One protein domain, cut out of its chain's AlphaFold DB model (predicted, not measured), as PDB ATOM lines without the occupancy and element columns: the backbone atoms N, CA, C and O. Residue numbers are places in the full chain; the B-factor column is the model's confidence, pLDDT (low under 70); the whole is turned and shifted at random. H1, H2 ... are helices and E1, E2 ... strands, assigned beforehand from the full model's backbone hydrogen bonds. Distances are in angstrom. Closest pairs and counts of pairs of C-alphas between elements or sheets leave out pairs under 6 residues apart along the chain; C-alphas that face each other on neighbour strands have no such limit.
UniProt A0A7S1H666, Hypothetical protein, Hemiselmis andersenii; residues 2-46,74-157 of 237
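This is residues 2 to 46 and 74 to 157 of the 237 residues of the protein "Hypothetical protein" of Hemiselmis andersenii (UniProt A0A7S1H666). A small, twisted sheet of four strands lies between helix H1 on one face and the shorter H4 on the other, and the short helices H7 and H8 pack on H1. At the far end of H1 the chain leads away from the sheet through H2 and H3, and residues 33 to 41 return to the sheet. The printed part has 129 residues, with eight named helices and four named strands in the order H1 H2 H3 E1 H4 E2 H5 H6 E3 E4 H7 H8; the mixed sheet runs E1 E2 E4 E3. The class is mixed, helices and strands; the whole is only just compact, close to loose, with a radius of gyration of the C-alphas of 16.3 A and spans of 48 by 36 by 23 A.

In the sheet, E1, residues 42 to 44, and E2, residues 86 to 89, are parallel neighbours, with N 44 and O 87 2.8 A apart. E2 and E4, residues 119 to 123, are antiparallel, with N 88 and O 122 at 2.8 A. E4 and E3, residues 105 to 111, form an antiparallel hairpin, with N 107 and O 121 at 2.7 A. H1, residues 2 to 16, and H4, residues 74 to 82, are on opposite faces, three layers in all, helices on both faces of a sheet. H1 has a height over the sheet of 9.6 A, and its closest C-alphas to E1 are those of Phe 7 and Phe 42, 7.0 A. H4 has a height over the sheet of 7.4 A, and the C-alphas of Gly 43 and Gln 76 are 3.9 A apart. H5, residues 90 to 93, is on the same face as H1. E2, H5, H6, residues 98 to 103, and E3 form a split strand-helix-strand unit, two strands running the same way with E4 between them; its crossover is right-handed. H1 touches H8, residues 149 to 155, with its residues 2 to 5 alone, the closest C-alphas being those of Ala 2 and Cys 149, 6.2 A, and touches H7, residues 139 to 143, with its residues 9 to 13 alone, closest at Arg 9 and Ile 142, 5.9 A. H2, residues 18 to 24, and H3, residues 27 to 32, are not on the sheet. Every O i to N i+4 pair is within hydrogen-bond range in H1, H2, H3, H6, H7 and H8; in H4 3 of 5 are, and H5 is too short for such a pair.

H1 begins at C-alpha 2 (70.943, 96.888, 24.589) and is 20.7 A long; E3 is 18.1 A long, E4 13.3 A and H4 12.5 A. H8 ends at C-alpha 155 (60.597, 107.090, 26.820).

The C-alphas of Ser 27 and Val 116, the two farthest apart, are 48.1 A apart. Residues 47 to 73 are not printed; C-alphas 46 and 74 are 13.0 A apart across the cut. The link E4 to H7 is long, and residues 129 to 136 have pLDDT under 70.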
ATOM      1  N   ALA A   2      71.763  97.722  25.480       94.81
ATOM      2  CA  ALA A   2      70.943  96.888  24.589       94.81
ATOM      3  C   ALA A   2      70.438  95.584  25.240       94.81
ATOM      4  O   ALA A   2      69.261  95.265  25.110       94.81
ATOM      5  N   SER A   3      71.280  94.880  26.005       95.44
ATOM      6  CA  SER A   3      70.873  93.652  26.708       95.44
ATOM      7  C   SER A   3      69.755  93.897  27.728       95.44
ATOM      8  O   SER A   3      68.806  93.122  27.799       95.44
ATOM      9  N   LEU A   4      69.832  95.001  28.485       96.81
ATOM     10  CA  LEU A   4      68.783  95.379  29.433       96.81
ATOM     11  C   LEU A   4      67.495  95.775  28.697       96.81
ATOM     12  O   LEU A   4      66.419  95.318  29.076       96.81
ATOM     13  N   ARG A   5      67.605  96.549  27.607       95.44
ATOM     14  CA  ARG A   5      66.472  96.892  26.731       95.44
ATOM     15  C   ARG A   5      65.733  95.639  26.260       95.44
ATOM     16  O   ARG A   5      64.511  95.600  26.338       95.44
ATOM     17  N   SER A   6      66.451  94.609  25.812       94.50
ATOM     18  CA  SER A   6      65.841  93.351  25.364       94.50
ATOM     19  C   SER A   6      65.059  92.641  26.473       94.50
ATOM     20  O   SER A   6      63.972  92.132  26.213       94.50
ATOM     21  N   PHE A   7      65.568  92.635  27.710       95.94
ATOM     22  CA  PHE A   7      64.861  92.038  28.850       95.94
ATOM     23  C   PHE A   7      63.611  92.835  29.223       95.94
ATOM     24  O   PHE A   7      62.538  92.250  29.350       95.94
ATOM     25  N   ILE A   8      63.719  94.165  29.317       94.75
ATOM     26  CA  ILE A   8      62.573  95.048  29.581       94.75
ATOM     27  C   ILE A   8      61.509  94.853  28.500       94.75
ATOM     28  O   ILE A   8      60.338  94.657  28.809       94.75
ATOM     29  N   ARG A   9      61.911  94.834  27.226       92.62
ATOM     30  CA  ARG A   9      60.995  94.587  26.113       92.62
ATOM     31  C   ARG A   9      60.277  93.248  26.268       92.62
ATOM     32  O   ARG A   9      59.061  93.222  26.147       92.62
ATOM     33  N   ALA A  10      60.985  92.158  26.561       93.25
ATOM     34  CA  ALA A  10      60.358  90.848  26.739       93.25
ATOM     35  C   ALA A  10      59.303  90.849  27.861       93.25
ATOM     36  O   ALA A  10      58.223  90.282  27.689       93.25
ATOM     37  N   VAL A  11      59.588  91.528  28.978       93.38
ATOM     38  CA  VAL A  11      58.623  91.728  30.070       93.38
ATOM     39  C   VAL A  11      57.384  92.482  29.579       93.38
ATOM     40  O   VAL A  11      56.263  92.004  29.755       93.38
ATOM     41  N   LEU A  12      57.574  93.628  28.918       91.19
ATOM     42  CA  LEU A  12      56.475  94.468  28.430       91.19
ATOM     43  C   LEU A  12      55.628  93.757  27.360       91.19
ATOM     44  O   LEU A  12      54.402  93.847  27.383       91.19
ATOM     45  N   GLU A  13      56.260  93.007  26.456       90.19
ATOM     46  CA  GLU A  13      55.598  92.209  25.415       90.19
ATOM     47  C   GLU A  13      54.689  91.126  26.016       90.19
ATOM     48  O   GLU A  13      53.534  90.966  25.610       90.19
ATOM     49  N   VAL A  14      55.171  90.415  27.040       90.81
ATOM     50  CA  VAL A  14      54.362  89.420  27.757       90.81
ATOM     51  C   VAL A  14      53.227  90.081  28.537       90.81
ATOM     52  O   VAL A  14      52.101  89.579  28.512       90.81
ATOM     53  N   ALA A  15      53.483  91.223  29.179       87.62
ATOM     54  CA  ALA A  15      52.472  91.960  29.931       87.62
ATOM     55  C   ALA A  15      51.334  92.500  29.041       87.62
ATOM     56  O   ALA A  15      50.171  92.515  29.463       87.62
ATOM     57  N   ARG A  16      51.638  92.905  27.798       86.31
ATOM     58  CA  ARG A  16      50.643  93.436  26.847       86.31
ATOM     59  C   ARG A  16      49.930  92.370  26.007       86.31
ATOM     60  O   ARG A  16      48.879  92.671  25.439       86.31
ATOM     61  N   SER A  17      50.443  91.138  25.933       88.75
ATOM     62  CA  SER A  17      49.831  90.077  25.118       88.75
ATOM     63  C   SER A  17      48.403  89.752  25.573       88.75
ATOM     64  O   SER A  17      48.151  89.322  26.705       88.75
ATOM     65  N   LYS A  18      47.446  89.906  24.650       89.56
ATOM     66  CA  LYS A  18      46.028  89.594  24.883       89.56
ATOM     67  C   LYS A  18      45.820  88.094  25.068       89.56
ATOM     68  O   LYS A  18      45.003  87.688  25.888       89.56
ATOM     69  N   GLU A  19      46.577  87.278  24.349       92.62
ATOM     70  CA  GLU A  19      46.537  85.819  24.382       92.62
ATOM     71  C   GLU A  19      47.008  85.299  25.742       92.62
ATOM     72  O   GLU A  19      46.314  84.492  26.366       92.62
ATOM     73  N   ILE A  20      48.138  85.811  26.245       92.50
ATOM     74  CA  ILE A  20      48.671  85.445  27.564       92.50
ATOM     75  C   ILE A  20      47.720  85.891  28.675       92.50
ATOM     76  O   ILE A  20      47.456  85.129  29.612       92.50
ATOM     77  N   ARG A  21      47.152  87.099  28.567       89.44
ATOM     78  CA  ARG A  21      46.151  87.595  29.522       89.44
ATOM     79  C   ARG A  21      44.891  86.739  29.508       89.44
ATOM     80  O   ARG A  21      44.452  86.324  30.575       89.44
ATOM     81  N   LYS A  22      44.365  86.416  28.322       92.50
ATOM     82  CA  LYS A  22      43.195  85.545  28.144       92.50
ATOM     83  C   LYS A  22      43.439  84.166  28.742       92.50
ATOM     84  O   LYS A  22      42.565  83.660  29.433       92.50
ATOM     85  N   MET A  23      44.612  83.574  28.505       93.38
ATOM     86  CA  MET A  23      45.005  82.293  29.095       93.38
ATOM     87  C   MET A  23      45.049  82.379  30.622       93.38
ATOM     88  O   MET A  23      44.458  81.545  31.303       93.38
ATOM     89  N   SER A  24      45.708  83.413  31.151       91.94
ATOM     90  CA  SER A  24      45.831  83.626  32.593       91.94
ATOM     91  C   SER A  24      44.466  83.833  33.250       91.94
ATOM     92  O   SER A  24      44.260  83.350  34.353       91.94
ATOM     93  N   SER A  25      43.518  84.499  32.584       93.50
ATOM     94  CA  SER A  25      42.180  84.786  33.117       93.50
ATOM     95  C   SER A  25      41.157  83.662  32.929       93.50
ATOM     96  O   SER A  25      39.995  83.857  33.286       93.50
ATOM     97  N   ARG A  26      41.521  82.517  32.335       95.38
ATOM     98  CA  ARG A  26      40.576  81.401  32.178       95.38
ATOM     99  C   ARG A  26      40.111  80.893  33.542       95.38
ATOM    100  O   ARG A  26      40.903  80.793  34.479       95.38
ATOM    101  N   SER A  27      38.833  80.534  33.630       96.38
ATOM    102  CA  SER A  27      38.219  80.057  34.870       96.38
ATOM    103  C   SER A  27      38.903  78.804  35.410       96.38
ATOM    104  O   SER A  27      39.221  78.768  36.588       96.38
ATOM    105  N   ASP A  28      39.222  77.824  34.563       96.56
ATOM    106  CA  ASP A  28      39.917  76.595  34.965       96.56
ATOM    107  C   ASP A  28      41.307  76.865  35.570       96.56
ATOM    108  O   ASP A  28      41.660  76.294  36.606       96.56
ATOM    109  N   VAL A  29      42.076  77.783  34.975       95.38
ATOM    110  CA  VAL A  29      43.378  78.223  35.500       95.38
ATOM    111  C   VAL A  29      43.211  78.932  36.841       95.38
ATOM    112  O   VAL A  29      43.918  78.601  37.789       95.38
ATOM    113  N   GLN A  30      42.267  79.868  36.944       96.75
ATOM    114  CA  GLN A  30      42.033  80.638  38.168       96.75
ATOM    115  C   GLN A  30      41.446  79.788  39.300       96.75
ATOM    116  O   GLN A  30      41.781  80.010  40.458       96.75
ATOM    117  N   THR A  31      40.633  78.775  38.992       96.69
ATOM    118  CA  THR A  31      40.157  77.803  39.983       96.69
ATOM    119  C   THR A  31      41.315  76.974  40.534       96.69
ATOM    120  O   THR A  31      41.375  76.736  41.737       96.69
ATOM    121  N   ARG A  32      42.259  76.550  39.682       96.44
ATOM    122  CA  ARG A  32      43.395  75.718  40.113       96.44
ATOM    123  C   ARG A  32      44.522  76.524  40.763       96.44
ATOM    124  O   ARG A  32      45.224  76.006  41.626       96.44
ATOM    125  N   MET A  33      44.725  77.762  40.321       95.25
ATOM    126  CA  MET A  33      45.773  78.678  40.775       95.25
ATOM    127  C   MET A  33      45.195  80.098  40.909       95.25
ATOM    128  O   MET A  33      45.379  80.931  40.015       95.25
ATOM    129  N   PRO A  34      44.489  80.395  42.014       94.50
ATOM    130  CA  PRO A  34      43.874  81.701  42.222       94.50
ATOM    131  C   PRO A  34      44.889  82.840  42.142       94.50
ATOM    132  O   PRO A  34      45.929  82.817  42.800       94.50
ATOM    133  N   GLY A  35      44.585  83.847  41.325       90.06
ATOM    134  CA  GLY A  35      45.459  84.997  41.119       90.06
ATOM    135  C   GLY A  35      46.661  84.720  40.217       90.06
ATOM    136  O   GLY A  35      47.561  85.558  40.168       90.06
ATOM    137  N   PHE A  36      46.689  83.589  39.498       92.44
ATOM    138  CA  PHE A  36      47.758  83.268  38.555       92.44
ATOM    139  C   PHE A  36      47.921  84.358  37.497       92.44
ATOM    140  O   PHE A  36      46.951  84.830  36.898       92.44
ATOM    141  N   ARG A  37      49.178  84.727  37.257       89.75
ATOM    142  CA  ARG A  37      49.610  85.629  36.193       89.75
ATOM    143  C   ARG A  37      50.916  85.085  35.641       89.75
ATOM    144  O   ARG A  37      51.743  84.590  36.406       89.75
ATOM    145  N   VAL A  38      51.113  85.199  34.334       91.12
ATOM    146  CA  VAL A  38      52.425  84.922  33.746       91.12
ATOM    147  C   VAL A  38      53.389  86.024  34.177       91.12
ATOM    148  O   VAL A  38      53.095  87.206  34.021       91.12
ATOM    149  N   GLN A  39      54.522  85.621  34.743       89.38
ATOM    150  CA  GLN A  39      55.599  86.508  35.170       89.38
ATOM    151  C   GLN A  39      56.916  85.983  34.609       89.38
ATOM    152  O   GLN A  39      57.131  84.769  34.554       89.38
ATOM    153  N   LEU A  40      57.797  86.898  34.212       94.00
ATOM    154  CA  LEU A  40      59.147  86.572  33.771       94.00
ATOM    155  C   LEU A  40      60.156  86.950  34.854       94.00
ATOM    156  O   LEU A  40      59.978  87.925  35.578       94.00
ATOM    157  N   GLY A  41      61.223  86.163  34.947       96.19
ATOM    158  CA  GLY A  41      62.383  86.467  35.776       96.19
ATOM    159  C   GLY A  41      63.636  86.370  34.922       96.19
ATOM    160  O   GLY A  41      63.843  85.342  34.274       96.19
ATOM    161  N   PHE A  42      64.465  87.406  34.950       98.00
ATOM    162  CA  PHE A  42      65.702  87.533  34.192       98.00
ATOM    163  C   PHE A  42      66.892  87.786  35.119       98.00
ATOM    164  O   PHE A  42      66.832  88.612  36.028       98.00
ATOM    165  N   GLY A  43      67.997  87.092  34.855       97.75
ATOM    166  CA  GLY A  43      69.297  87.353  35.465       97.75
ATOM    167  C   GLY A  43      70.278  87.828  34.404       97.75
ATOM    168  O   GLY A  43      70.493  87.127  33.416       97.75
ATOM    169  N   LEU A  44      70.866  89.007  34.594       97.88
ATOM    170  CA  LEU A  44      71.809  89.613  33.661       97.88
ATOM    171  C   LEU A  44      73.207  89.687  34.284       97.88
ATOM    172  O   LEU A  44      73.439  90.399  35.264       97.88
ATOM    173  N   HIS A  45      74.138  88.943  33.693       96.56
ATOM    174  CA  HIS A  45      75.531  88.893  34.114       96.56
ATOM    175  C   HIS A  45      76.471  88.926  32.906       96.56
ATOM    176  O   HIS A  45      76.113  88.480  31.817       96.56
ATOM    177  N   TYR A  46      77.676  89.444  33.122       94.56
ATOM    178  CA  TYR A  46      78.748  89.514  32.141       94.56
ATOM    179  C   TYR A  46      80.014  88.900  32.736       94.56
ATOM    180  O   TYR A  46      80.421  89.252  33.843       94.56
ATOM    181  N   ARG A  74      71.653  81.891  38.584       92.25
ATOM    182  CA  ARG A  74      71.401  82.179  40.007       92.25
ATOM    183  C   ARG A  74      70.772  83.545  40.229       92.25
ATOM    184  O   ARG A  74      69.879  83.656  41.062       92.25
ATOM    185  N   LEU A  75      71.201  84.562  39.482       94.88
ATOM    186  CA  LEU A  75      70.542  85.869  39.493       94.88
ATOM    187  C   LEU A  75      69.088  85.730  39.050       94.88
ATOM    188  O   LEU A  75      68.197  86.260  39.704       94.88
ATOM    189  N   GLN A  76      68.838  84.944  38.000       96.06
ATOM    190  CA  GLN A  76      67.485  84.656  37.548       96.06
ATOM    191  C   GLN A  76      66.654  84.000  38.656       96.06
ATOM    192  O   GLN A  76      65.549  84.455  38.922       96.06
ATOM    193  N   ALA A  77      67.177  82.998  39.365       94.06
ATOM    194  CA  ALA A  77      66.461  82.371  40.477       94.06
ATOM    195  C   ALA A  77      66.213  83.345  41.648       94.06
ATOM    196  O   ALA A  77      65.147  83.326  42.269       94.06
ATOM    197  N   ALA A  78      67.175  84.231  41.920       94.75
ATOM    198  CA  ALA A  78      67.105  85.232  42.979       94.75
ATOM    199  C   ALA A  78      66.005  86.280  42.755       94.75
ATOM    200  O   ALA A  78      65.522  86.854  43.731       94.75
ATOM    201  N   THR A  79      65.547  86.486  41.513       96.00
ATOM    202  CA  THR A  79      64.439  87.408  41.189       96.00
ATOM    203  C   THR A  79      63.215  87.165  42.074       96.00
ATOM    204  O   THR A  79      62.635  88.107  42.611       96.00
ATOM    205  N   LYS A  80      62.901  85.893  42.357       93.38
ATOM    206  CA  LYS A  80      61.801  85.476  43.238       93.38
ATOM    207  C   LYS A  80      61.979  85.934  44.685       93.38
ATOM    208  O   LYS A  80      60.997  86.244  45.349       93.38
ATOM    209  N   GLN A  81      63.214  85.958  45.188       93.31
ATOM    210  CA  GLN A  81      63.504  86.374  46.565       93.31
ATOM    211  C   GLN A  81      63.329  87.879  46.749       93.31
ATOM    212  O   GLN A  81      62.912  88.324  47.817       93.31
ATOM    213  N   TYR A  82      63.647  88.643  45.705       94.62
ATOM    214  CA  TYR A  82      63.528  90.095  45.702       94.62
ATOM    215  C   TYR A  82      62.209  90.591  45.115       94.62
ATOM    216  O   TYR A  82      61.951  91.778  45.202       94.62
ATOM    217  N   GLY A  83      61.369  89.726  44.541       93.25
ATOM    218  CA  GLY A  83      60.088  90.121  43.952       93.25
ATOM    219  C   GLY A  83      60.230  91.100  42.783       93.25
ATOM    220  O   GLY A  83      59.409  92.001  42.654       93.25
ATOM    221  N   VAL A  84      61.277  90.944  41.970       94.69
ATOM    222  CA  VAL A  84      61.545  91.767  40.776       94.69
ATOM    223  C   VAL A  84      61.585  90.894  39.530       94.69
ATOM    224  O   VAL A  84      61.787  89.690  39.633       94.69
ATOM    225  N   GLU A  85      61.432  91.484  38.350       95.62
ATOM    226  CA  GLU A  85      61.490  90.748  37.078       95.62
ATOM    227  C   GLU A  85      62.917  90.631  36.535       95.62
ATOM    228  O   GLU A  85      63.217  89.711  35.780       95.62
ATOM    229  N   ILE A  86      63.815  91.544  36.915       97.94
ATOM    230  CA  ILE A  86      65.182  91.614  36.394       97.94
ATOM    231  C   ILE A  86      66.152  91.809  37.560       97.94
ATOM    232  O   ILE A  86      65.999  92.729  38.357       97.94
ATOM    233  N   LEU A  87      67.187  90.973  37.637       98.25
ATOM    234  CA  LEU A  87      68.357  91.204  38.481       98.25
ATOM    235  C   LEU A  87      69.617  91.295  37.634       98.25
ATOM    236  O   LEU A  87      69.823  90.511  36.711       98.25
ATOM    237  N   ILE A  88      70.473  92.248  37.979       98.62
ATOM    238  CA  ILE A  88      71.658  92.622  37.215       98.62
ATOM    239  C   ILE A  88      72.857  92.579  38.157       98.62
ATOM    240  O   ILE A  88      72.820  93.166  39.236       98.62
ATOM    241  N   SER A  89      73.927  91.891  37.767       97.75
ATOM    242  CA  SER A  89      75.175  91.926  38.539       97.75
ATOM    243  C   SER A  89      75.851  93.296  38.472       97.75
ATOM    244  O   SER A  89      75.784  93.967  37.440       97.75
ATOM    245  N   GLY A  90      76.593  93.659  39.519       97.62
ATOM    246  CA  GLY A  90      77.413  94.869  39.552       97.62
ATOM    247  C   GLY A  90      78.390  94.966  38.378       97.62
ATOM    248  O   GLY A  90      78.513  96.037  37.792       97.62
ATOM    249  N   GLN A  91      78.994  93.848  37.944       95.94
ATOM    250  CA  GLN A  91      79.871  93.838  36.762       95.94
ATOM    251  C   GLN A  91      79.144  94.221  35.469       95.94
ATOM    252  O   GLN A  91      79.730  94.838  34.588       95.94
ATOM    253  N   THR A  92      77.876  93.835  35.315       97.81
ATOM    254  CA  THR A  92      77.106  94.228  34.128       97.81
ATOM    255  C   THR A  92      76.604  95.656  34.239       97.81
ATOM    256  O   THR A  92      76.644  96.387  33.254       97.81
ATOM    257  N   HIS A  93      76.169  96.070  35.431       98.50
ATOM    258  CA  HIS A  93      75.742  97.446  35.685       98.50
ATOM    259  C   HIS A  93      76.868  98.445  35.387       98.50
ATOM    260  O   HIS A  93      76.631  99.427  34.686       98.50
ATOM    261  N   SER A  94      78.114  98.140  35.770       97.94
ATOM    262  CA  SER A  94      79.271  99.003  35.484       97.94
ATOM    263  C   SER A  94      79.567  99.196  33.991       97.94
ATOM    264  O   SER A  94      80.276 100.130  33.635       97.94
ATOM    265  N   LEU A  95      79.032  98.337  33.113       98.06
ATOM    266  CA  LEU A  95      79.184  98.436  31.654       98.06
ATOM    267  C   LEU A  95      78.058  99.226  30.973       98.06
ATOM    268  O   LEU A  95      78.094  99.431  29.759       98.06
ATOM    269  N   PHE A  96      77.020  99.618  31.708       98.06
ATOM    270  CA  PHE A  96      75.949 100.445  31.161       98.06
ATOM    271  C   PHE A  96      76.380 101.898  30.989       98.06
ATOM    272  O   PHE A  96      77.302 102.372  31.651       98.06
ATOM    273  N   SER A  97      75.679 102.623  30.115       97.62
ATOM    274  CA  SER A  97      75.853 104.071  30.033       97.62
ATOM    275  C   SER A  97      75.461 104.740  31.359       97.62
ATOM    276  O   SER A  97      74.583 104.226  32.062       97.62
ATOM    277  N   PRO A  98      76.035 105.911  31.698       97.19
ATOM    278  CA  PRO A  98      75.702 106.620  32.937       97.19
ATOM    279  C   PRO A  98      74.199 106.872  33.113       97.19
ATOM    280  O   PRO A  98      73.675 106.776  34.221       97.19
ATOM    281  N   ASN A  99      73.488 107.128  32.010       95.31
ATOM    282  CA  ASN A  99      72.039 107.318  32.017       95.31
ATOM    283  C   ASN A  99      71.302 106.051  32.493       95.31
ATOM    284  O   ASN A  99      70.504 106.094  33.426       95.31
ATOM    285  N   VAL A 100      71.625 104.893  31.909       96.62
ATOM    286  CA  VAL A 100      71.001 103.616  32.288       96.62
ATOM    287  C   VAL A 100      71.431 103.171  33.689       96.62
ATOM    288  O   VAL A 100      70.625 102.600  34.425       96.62
ATOM    289  N   GLN A 101      72.669 103.466  34.098       97.50
ATOM    290  CA  GLN A 101      73.122 103.207  35.466       97.50
ATOM    291  C   GLN A 101      72.276 103.954  36.499       97.50
ATOM    292  O   GLN A 101      71.875 103.335  37.485       97.50
ATOM    293  N   ALA A 102      71.977 105.236  36.253       96.19
ATOM    294  CA  ALA A 102      71.170 106.082  37.133       96.19
ATOM    295  C   ALA A 102      69.696 105.643  37.221       96.19
ATOM    296  O   ALA A 102      69.032 105.880  38.230       96.19
ATOM    297  N   MET A 103      69.187 104.968  36.188       96.06
ATOM    298  CA  MET A 103      67.843 104.379  36.179       96.06
ATOM    299  C   MET A 103      67.742 103.078  36.986       96.06
ATOM    300  O   MET A 103      66.639 102.653  37.333       96.06
ATOM    301  N   CYS A 104      68.869 102.430  37.284       97.44
ATOM    302  CA  CYS A 104      68.910 101.221  38.097       97.44
ATOM    303  C   CYS A 104      69.106 101.568  39.579       97.44
ATOM    304  O   CYS A 104      69.744 102.562  39.919       97.44
ATOM    305  N   ARG A 105      68.632 100.706  40.484       96.50
ATOM    306  CA  ARG A 105      68.909 100.834  41.927       96.50
ATOM    307  C   ARG A 105      69.629  99.612  42.479       96.50
ATOM    308  O   ARG A 105      69.361  98.492  42.041       96.50
ATOM    309  N   LEU A 106      70.513  99.838  43.450       98.25
ATOM    310  CA  LEU A 106      71.212  98.789  44.193       98.25
ATOM    311  C   LEU A 106      70.229  98.085  45.131       98.25
ATOM    312  O   LEU A 106      69.799  98.666  46.117       98.25
ATOM    313  N   VAL A 107      69.884  96.842  44.819       97.19
ATOM    314  CA  VAL A 107      68.947  95.990  45.559       97.19
ATOM    315  C   VAL A 107      69.584  95.411  46.819       97.19
ATOM    316  O   VAL A 107      68.933  95.349  47.859       97.19
ATOM    317  N   ASP A 108      70.826  94.936  46.718       97.50
ATOM    318  CA  ASP A 108      71.539  94.259  47.806       97.50
ATOM    319  C   ASP A 108      73.023  94.077  47.467       97.50
ATOM    320  O   ASP A 108      73.412  94.171  46.303       97.50
ATOM    321  N   ARG A 109      73.826  93.717  48.472       97.69
ATOM    322  CA  ARG A 109      75.181  93.191  48.295       97.69
ATOM    323  C   ARG A 109      75.246  91.791  48.878       97.69
ATOM    324  O   ARG A 109      75.021  91.595  50.078       97.69
ATOM    325  N   VAL A 110      75.559  90.807  48.037       95.62
ATOM    326  CA  VAL A 110      75.507  89.399  48.440       95.62
ATOM    327  C   VAL A 110      76.707  88.585  47.994       95.62
ATOM    328  O   VAL A 110      77.331  88.872  46.981       95.62
ATOM    329  N   THR A 111      76.993  87.507  48.716       92.81
ATOM    330  CA  THR A 111      77.794  86.400  48.188       92.81
ATOM    331  C   THR A 111      76.869  85.308  47.664       92.81
ATOM    332  O   THR A 111      75.880  84.936  48.300       92.81
ATOM    333  N   LEU A 112      77.185  84.784  46.482       84.75
ATOM    334  CA  LEU A 112      76.500  83.643  45.884       84.75
ATOM    335  C   LEU A 112      77.265  82.357  46.219       84.75
ATOM    336  O   LEU A 112      78.468  82.362  46.483       84.75
ATOM    337  N   LYS A 113      76.581  81.211  46.207       78.88
ATOM    338  CA  LYS A 113      77.214  79.923  46.527       78.88
ATOM    339  C   LYS A 113      78.430  79.660  45.624       78.88
ATOM    340  O   LYS A 113      78.278  79.482  44.424       78.88
ATOM    341  N   GLY A 114      79.634  79.575  46.180       73.06
ATOM    342  CA  GLY A 114      80.855  79.346  45.394       73.06
ATOM    343  C   GLY A 114      81.479  80.606  44.783       73.06
ATOM    344  O   GLY A 114      82.406  80.482  43.991       73.06
ATOM    345  N   THR A 115      81.015  81.805  45.151       77.44
ATOM    346  CA  THR A 115      81.764  83.054  44.939       77.44
ATOM    347  C   THR A 115      82.429  83.477  46.241       77.44
ATOM    348  O   THR A 115      81.775  83.487  47.284       77.44
ATOM    349  N   VAL A 116      83.706  83.856  46.179       75.75
ATOM    350  CA  VAL A 116      84.460  84.337  47.350       75.75
ATOM    351  C   VAL A 116      84.182  85.818  47.621       75.75
ATOM    352  O   VAL A 116      84.101  86.233  48.773       75.75
ATOM    353  N   HIS A 117      83.996  86.610  46.563       88.50
ATOM    354  CA  HIS A 117      83.804  88.053  46.668       88.50
ATOM    355  C   HIS A 117      82.318  88.431  46.649       88.50
ATOM    356  O   HIS A 117      81.554  87.837  45.880       88.50
ATOM    357  N   PRO A 118      81.898  89.402  47.480       94.06
ATOM    358  CA  PRO A 118      80.547  89.936  47.426       94.06
ATOM    359  C   PRO A 118      80.299  90.650  46.095       94.06
ATOM    360  O   PRO A 118      81.203  91.238  45.503       94.06
ATOM    361  N   MET A 119      79.054  90.597  45.644       94.81
ATOM    362  CA  MET A 119      78.568  91.178  44.404       94.81
ATOM    363  C   MET A 119      77.376  92.078  44.707       94.81
ATOM    364  O   MET A 119      76.450  91.683  45.418       94.81
ATOM    365  N   ASP A 120      77.395  93.269  44.123       97.50
ATOM    366  CA  ASP A 120      76.246  94.163  44.114       97.50
ATOM    367  C   ASP A 120      75.185  93.664  43.136       97.50
ATOM    368  O   ASP A 120      75.496  93.231  42.023       97.50
ATOM    369  N   LEU A 121      73.928  93.708  43.563       98.12
ATOM    370  CA  LEU A 121      72.769  93.351  42.760       98.12
ATOM    371  C   LEU A 121      71.973  94.605  42.452       98.12
ATOM    372  O   LEU A 121      71.606  95.341  43.360       98.12
ATOM    373  N   TYR A 122      71.646  94.810  41.186       98.69
ATOM    374  CA  TYR A 122      70.842  95.929  40.723       98.69
ATOM    375  C   TYR A 122      69.544  95.438  40.095       98.69
ATOM    376  O   TYR A 122      69.451  94.303  39.626       98.69
ATOM    377  N   THR A 123      68.549  96.314  40.057       98.12
ATOM    378  CA  THR A 123      67.318  96.114  39.289       98.12
ATOM    379  C   THR A 123      66.994  97.363  38.482       98.12
ATOM    380  O   THR A 123      67.388  98.473  38.854       98.12
ATOM    381  N   TYR A 124      66.243  97.160  37.405       97.00
ATOM    382  CA  TYR A 124      65.482  98.194  36.726       97.00
ATOM    383  C   TYR A 124      64.000  97.907  36.992       97.00
ATOM    384  O   TYR A 124      63.508  96.828  36.655       97.00
ATOM    385  N   ASP A 125      63.296  98.846  37.623       94.19
ATOM    386  CA  ASP A 125      61.881  98.683  37.960       94.19
ATOM    387  C   ASP A 125      61.029  98.891  36.697       94.19
ATOM    388  O   ASP A 125      60.765 100.025  36.305       94.19
ATOM    389  N   VAL A 126      60.638  97.802  36.028       92.06
ATOM    390  CA  VAL A 126      59.910  97.858  34.749       92.06
ATOM    391  C   VAL A 126      58.559  98.570  34.932       92.06
ATOM    392  O   VAL A 126      57.785  98.181  35.811       92.06
ATOM    393  N   PRO A 127      58.250  99.622  34.144       87.62
ATOM    394  CA  PRO A 127      56.971 100.317  34.233       87.62
ATOM    395  C   PRO A 127      55.811  99.406  33.833       87.62
ATOM    396  O   PRO A 127      55.932  98.547  32.959       87.62
ATOM    397  N   ALA A 128      54.651  99.620  34.454       77.88
ATOM    398  CA  ALA A 128      53.436  98.932  34.052       77.88
ATOM    399  C   ALA A 128      53.046  99.344  32.625       77.88
ATOM    400  O   ALA A 128      53.037 100.526  32.291       77.88
ATOM    401  N   THR A 129      52.650  98.373  31.800       68.81
ATOM    402  CA  THR A 129      52.137  98.647  30.448       68.81
ATOM    403  C   THR A 129      50.784  99.345  30.472       68.81
ATOM    404  O   THR A 129      50.430 100.035  29.522       68.81
ATOM    405  N   THR A 130      50.008  99.156  31.543       61.38
ATOM    406  CA  THR A 130      48.666  99.721  31.680       61.38
ATOM    407  C   THR A 130      48.427 100.288  33.069       61.38
ATOM    408  O   THR A 130      48.643  99.579  34.053       61.38
ATOM    409  N   VAL A 131      47.895 101.507  33.136       61.22
ATOM    410  CA  VAL A 131      47.370 102.135  34.359       61.22
ATOM    411  C   VAL A 131      45.871 102.335  34.148       61.22
ATOM    412  O   VAL A 131      45.468 102.859  33.115       61.22
ATOM    413  N   ASP A 132      45.042 101.812  35.056       55.16
ATOM    414  CA  ASP A 132      43.569 101.862  34.969       55.16
ATOM    415  C   ASP A 132      42.983 101.373  33.627       55.16
ATOM    416  O   ASP A 132      41.947 101.831  33.154       55.16
ATOM    417  N   GLY A 133      43.655 100.403  32.995       56.69
ATOM    418  CA  GLY A 133      43.241  99.819  31.715       56.69
ATOM    419  C   GLY A 133      43.689 100.591  30.469       56.69
ATOM    420  O   GLY A 133      43.488 100.092  29.364       56.69
ATOM    421  N   ILE A 134      44.348 101.740  30.626       58.22
ATOM    422  CA  ILE A 134      44.888 102.549  29.526       58.22
ATOM    423  C   ILE A 134      46.339 102.140  29.273       58.22
ATOM    424  O   ILE A 134      47.125 102.071  30.218       58.22
ATOM    425  N   SER A 135      46.700 101.865  28.012       67.12
ATOM    426  CA  SER A 135      48.109 101.676  27.640       67.12
ATOM    427  C   SER A 135      48.845 102.999  27.808       67.12
ATOM    428  O   SER A 135      48.474 103.991  27.187       67.12
ATOM    429  N   VAL A 136      49.862 103.018  28.664       68.75
ATOM    430  CA  VAL A 136      50.643 104.232  28.966       68.75
ATOM    431  C   VAL A 136      51.993 104.254  28.254       68.75
ATOM    432  O   VAL A 136      52.775 105.181  28.443       68.75
ATOM    433  N   ILE A 137      52.276 103.239  27.434       72.25
ATOM    434  CA  ILE A 137      53.532 103.103  26.700       72.25
ATOM    435  C   ILE A 137      53.223 103.048  25.207       72.25
ATOM    436  O   ILE A 137      52.337 102.309  24.779       72.25
ATOM    437  N   ASP A 138      53.977 103.819  24.423       73.00
ATOM    438  CA  ASP A 138      53.924 103.769  22.966       73.00
ATOM    439  C   ASP A 138      54.370 102.386  22.457       73.00
ATOM    440  O   ASP A 138      55.518 101.958  22.635       73.00
ATOM    441  N   ASP A 139      53.445 101.689  21.797       75.56
ATOM    442  CA  ASP A 139      53.663 100.360  21.238       75.56
ATOM    443  C   ASP A 139      54.799 100.337  20.207       75.56
ATOM    444  O   ASP A 139      55.469  99.307  20.084       75.56
ATOM    445  N   HIS A 140      55.071 101.434  19.490       78.62
ATOM    446  CA  HIS A 140      56.178 101.489  18.531       78.62
ATOM    447  C   HIS A 140      57.542 101.383  19.212       78.62
ATOM    448  O   HIS A 140      58.435 100.701  18.699       78.62
ATOM    449  N   ILE A 141      57.689 101.984  20.394       79.69
ATOM    450  CA  ILE A 141      58.940 101.982  21.162       79.69
ATOM    451  C   ILE A 141      59.273 100.567  21.639       79.69
ATOM    452  O   ILE A 141      60.434 100.155  21.581       79.69
ATOM    453  N   ILE A 142      58.252  99.808  22.053       80.75
ATOM    454  CA  ILE A 142      58.395  98.410  22.475       80.75
ATOM    455  C   ILE A 142      58.631  97.501  21.260       80.75
ATOM    456  O   ILE A 142      59.541  96.674  21.278       80.75
ATOM    457  N   SER A 143      57.821  97.637  20.207       78.94
ATOM    458  CA  SER A 143      57.738  96.638  19.128       78.94
ATOM    459  C   SER A 143      58.878  96.729  18.116       78.94
ATOM    460  O   SER A 143      59.233  95.718  17.502       78.94
ATOM    461  N   SER A 144      59.462  97.913  17.917       85.31
ATOM    462  CA  SER A 144      60.511  98.090  16.914       85.31
ATOM    463  C   SER A 144      61.859  97.535  17.413       85.31
ATOM    464  O   SER A 144      62.371  97.965  18.453       85.31
ATOM    465  N   PRO A 145      62.464  96.551  16.714       77.25
ATOM    466  CA  PRO A 145      63.787  96.033  17.074       77.25
ATOM    467  C   PRO A 145      64.875  97.108  16.962       77.25
ATOM    468  O   PRO A 145      65.785  97.138  17.803       77.25
ATOM    469  N   ASP A 146      64.702  98.031  16.016       86.06
ATOM    470  CA  ASP A 146      65.665  99.067  15.648       86.06
ATOM    471  C   ASP A 146      65.575 100.326  16.518       86.06
ATOM    472  O   ASP A 146      66.378 101.242  16.343       86.06
ATOM    473  N   THR A 147      64.643 100.385  17.481       86.75
ATOM    474  CA  THR A 147      64.559 101.502  18.434       86.75
ATOM    475  C   THR A 147      65.914 101.701  19.125       86.75
ATOM    476  O   THR A 147      66.365 100.804  19.855       86.75
ATOM    477  N   PRO A 148      66.564 102.870  18.959       91.88
ATOM    478  CA  PRO A 148      67.828 103.162  19.620       91.88
ATOM    479  C   PRO A 148      67.683 103.094  21.142       91.88
ATOM    480  O   PRO A 148      66.659 103.496  21.697       91.88
ATOM    481  N   CYS A 149      68.724 102.638  21.846       91.31
ATOM    482  CA  CYS A 149      68.674 102.543  23.310       91.31
ATOM    483  C   CYS A 149      68.409 103.907  23.967       91.31
ATOM    484  O   CYS A 149      67.666 103.968  24.940       91.31
ATOM    485  N   SER A 150      68.958 104.993  23.415       90.81
ATOM    486  CA  SER A 150      68.715 106.355  23.904       90.81
ATOM    487  C   SER A 150      67.230 106.718  23.891       90.81
ATOM    488  O   SER A 150      66.713 107.159  24.912       90.81
ATOM    489  N   LEU A 151      66.542 106.471  22.772       91.00
ATOM    490  CA  LEU A 151      65.109 106.735  22.618       91.00
ATOM    491  C   LEU A 151      64.255 105.802  23.488       91.00
ATOM    492  O   LEU A 151      63.250 106.219  24.060       91.00
ATOM    493  N   PHE A 152      64.666 104.537  23.604       92.00
ATOM    494  CA  PHE A 152      63.984 103.564  24.451       92.00
ATOM    495  C   PHE A 152      63.991 104.010  25.915       92.00
ATOM    496  O   PHE A 152      62.934 104.125  26.522       92.00
ATOM    497  N   PHE A 153      65.168 104.311  26.471       92.44
ATOM    498  CA  PHE A 153      65.312 104.683  27.880       92.44
ATOM    499  C   PHE A 153      64.865 106.116  28.187       92.44
ATOM    500  O   PHE A 153      64.527 106.397  29.330       92.44
ATOM    501  N   SER A 154      64.813 107.032  27.211       89.94
ATOM    502  CA  SER A 154      64.177 108.339  27.434       89.94
ATOM    503  C   SER A 154      62.662 108.205  27.600       89.94
ATOM    504  O   SER A 154      62.074 108.904  28.422       89.94
ATOM    505  N   SER A 155      62.052 107.277  26.864       87.94
ATOM    506  CA  SER A 155      60.597 107.090  26.820       87.94
ATOM    507  C   SER A 155      60.080 106.097  27.864       87.94
ATOM    508  O   SER A 155      58.940 106.195  28.304       87.94
ATOM    509  N   LEU A 156      60.923 105.153  28.285       87.38
ATOM    510  CA  LEU A 156      60.637 104.182  29.335       87.38
ATOM    511  C   LEU A 156      61.467 104.522  30.567       87.38
ATOM    512  O   LEU A 156      62.600 104.065  30.721       87.38
ATOM    513  N   GLN A 157      60.886 105.343  31.438       89.00
ATOM    514  CA  GLN A 157      61.422 105.596  32.772       89.00
ATOM    515  C   GLN A 157      61.034 104.455  33.727       89.00
ATOM    516  O   GLN A 157      59.977 103.841  33.537       89.00
TER     517      GLN A 157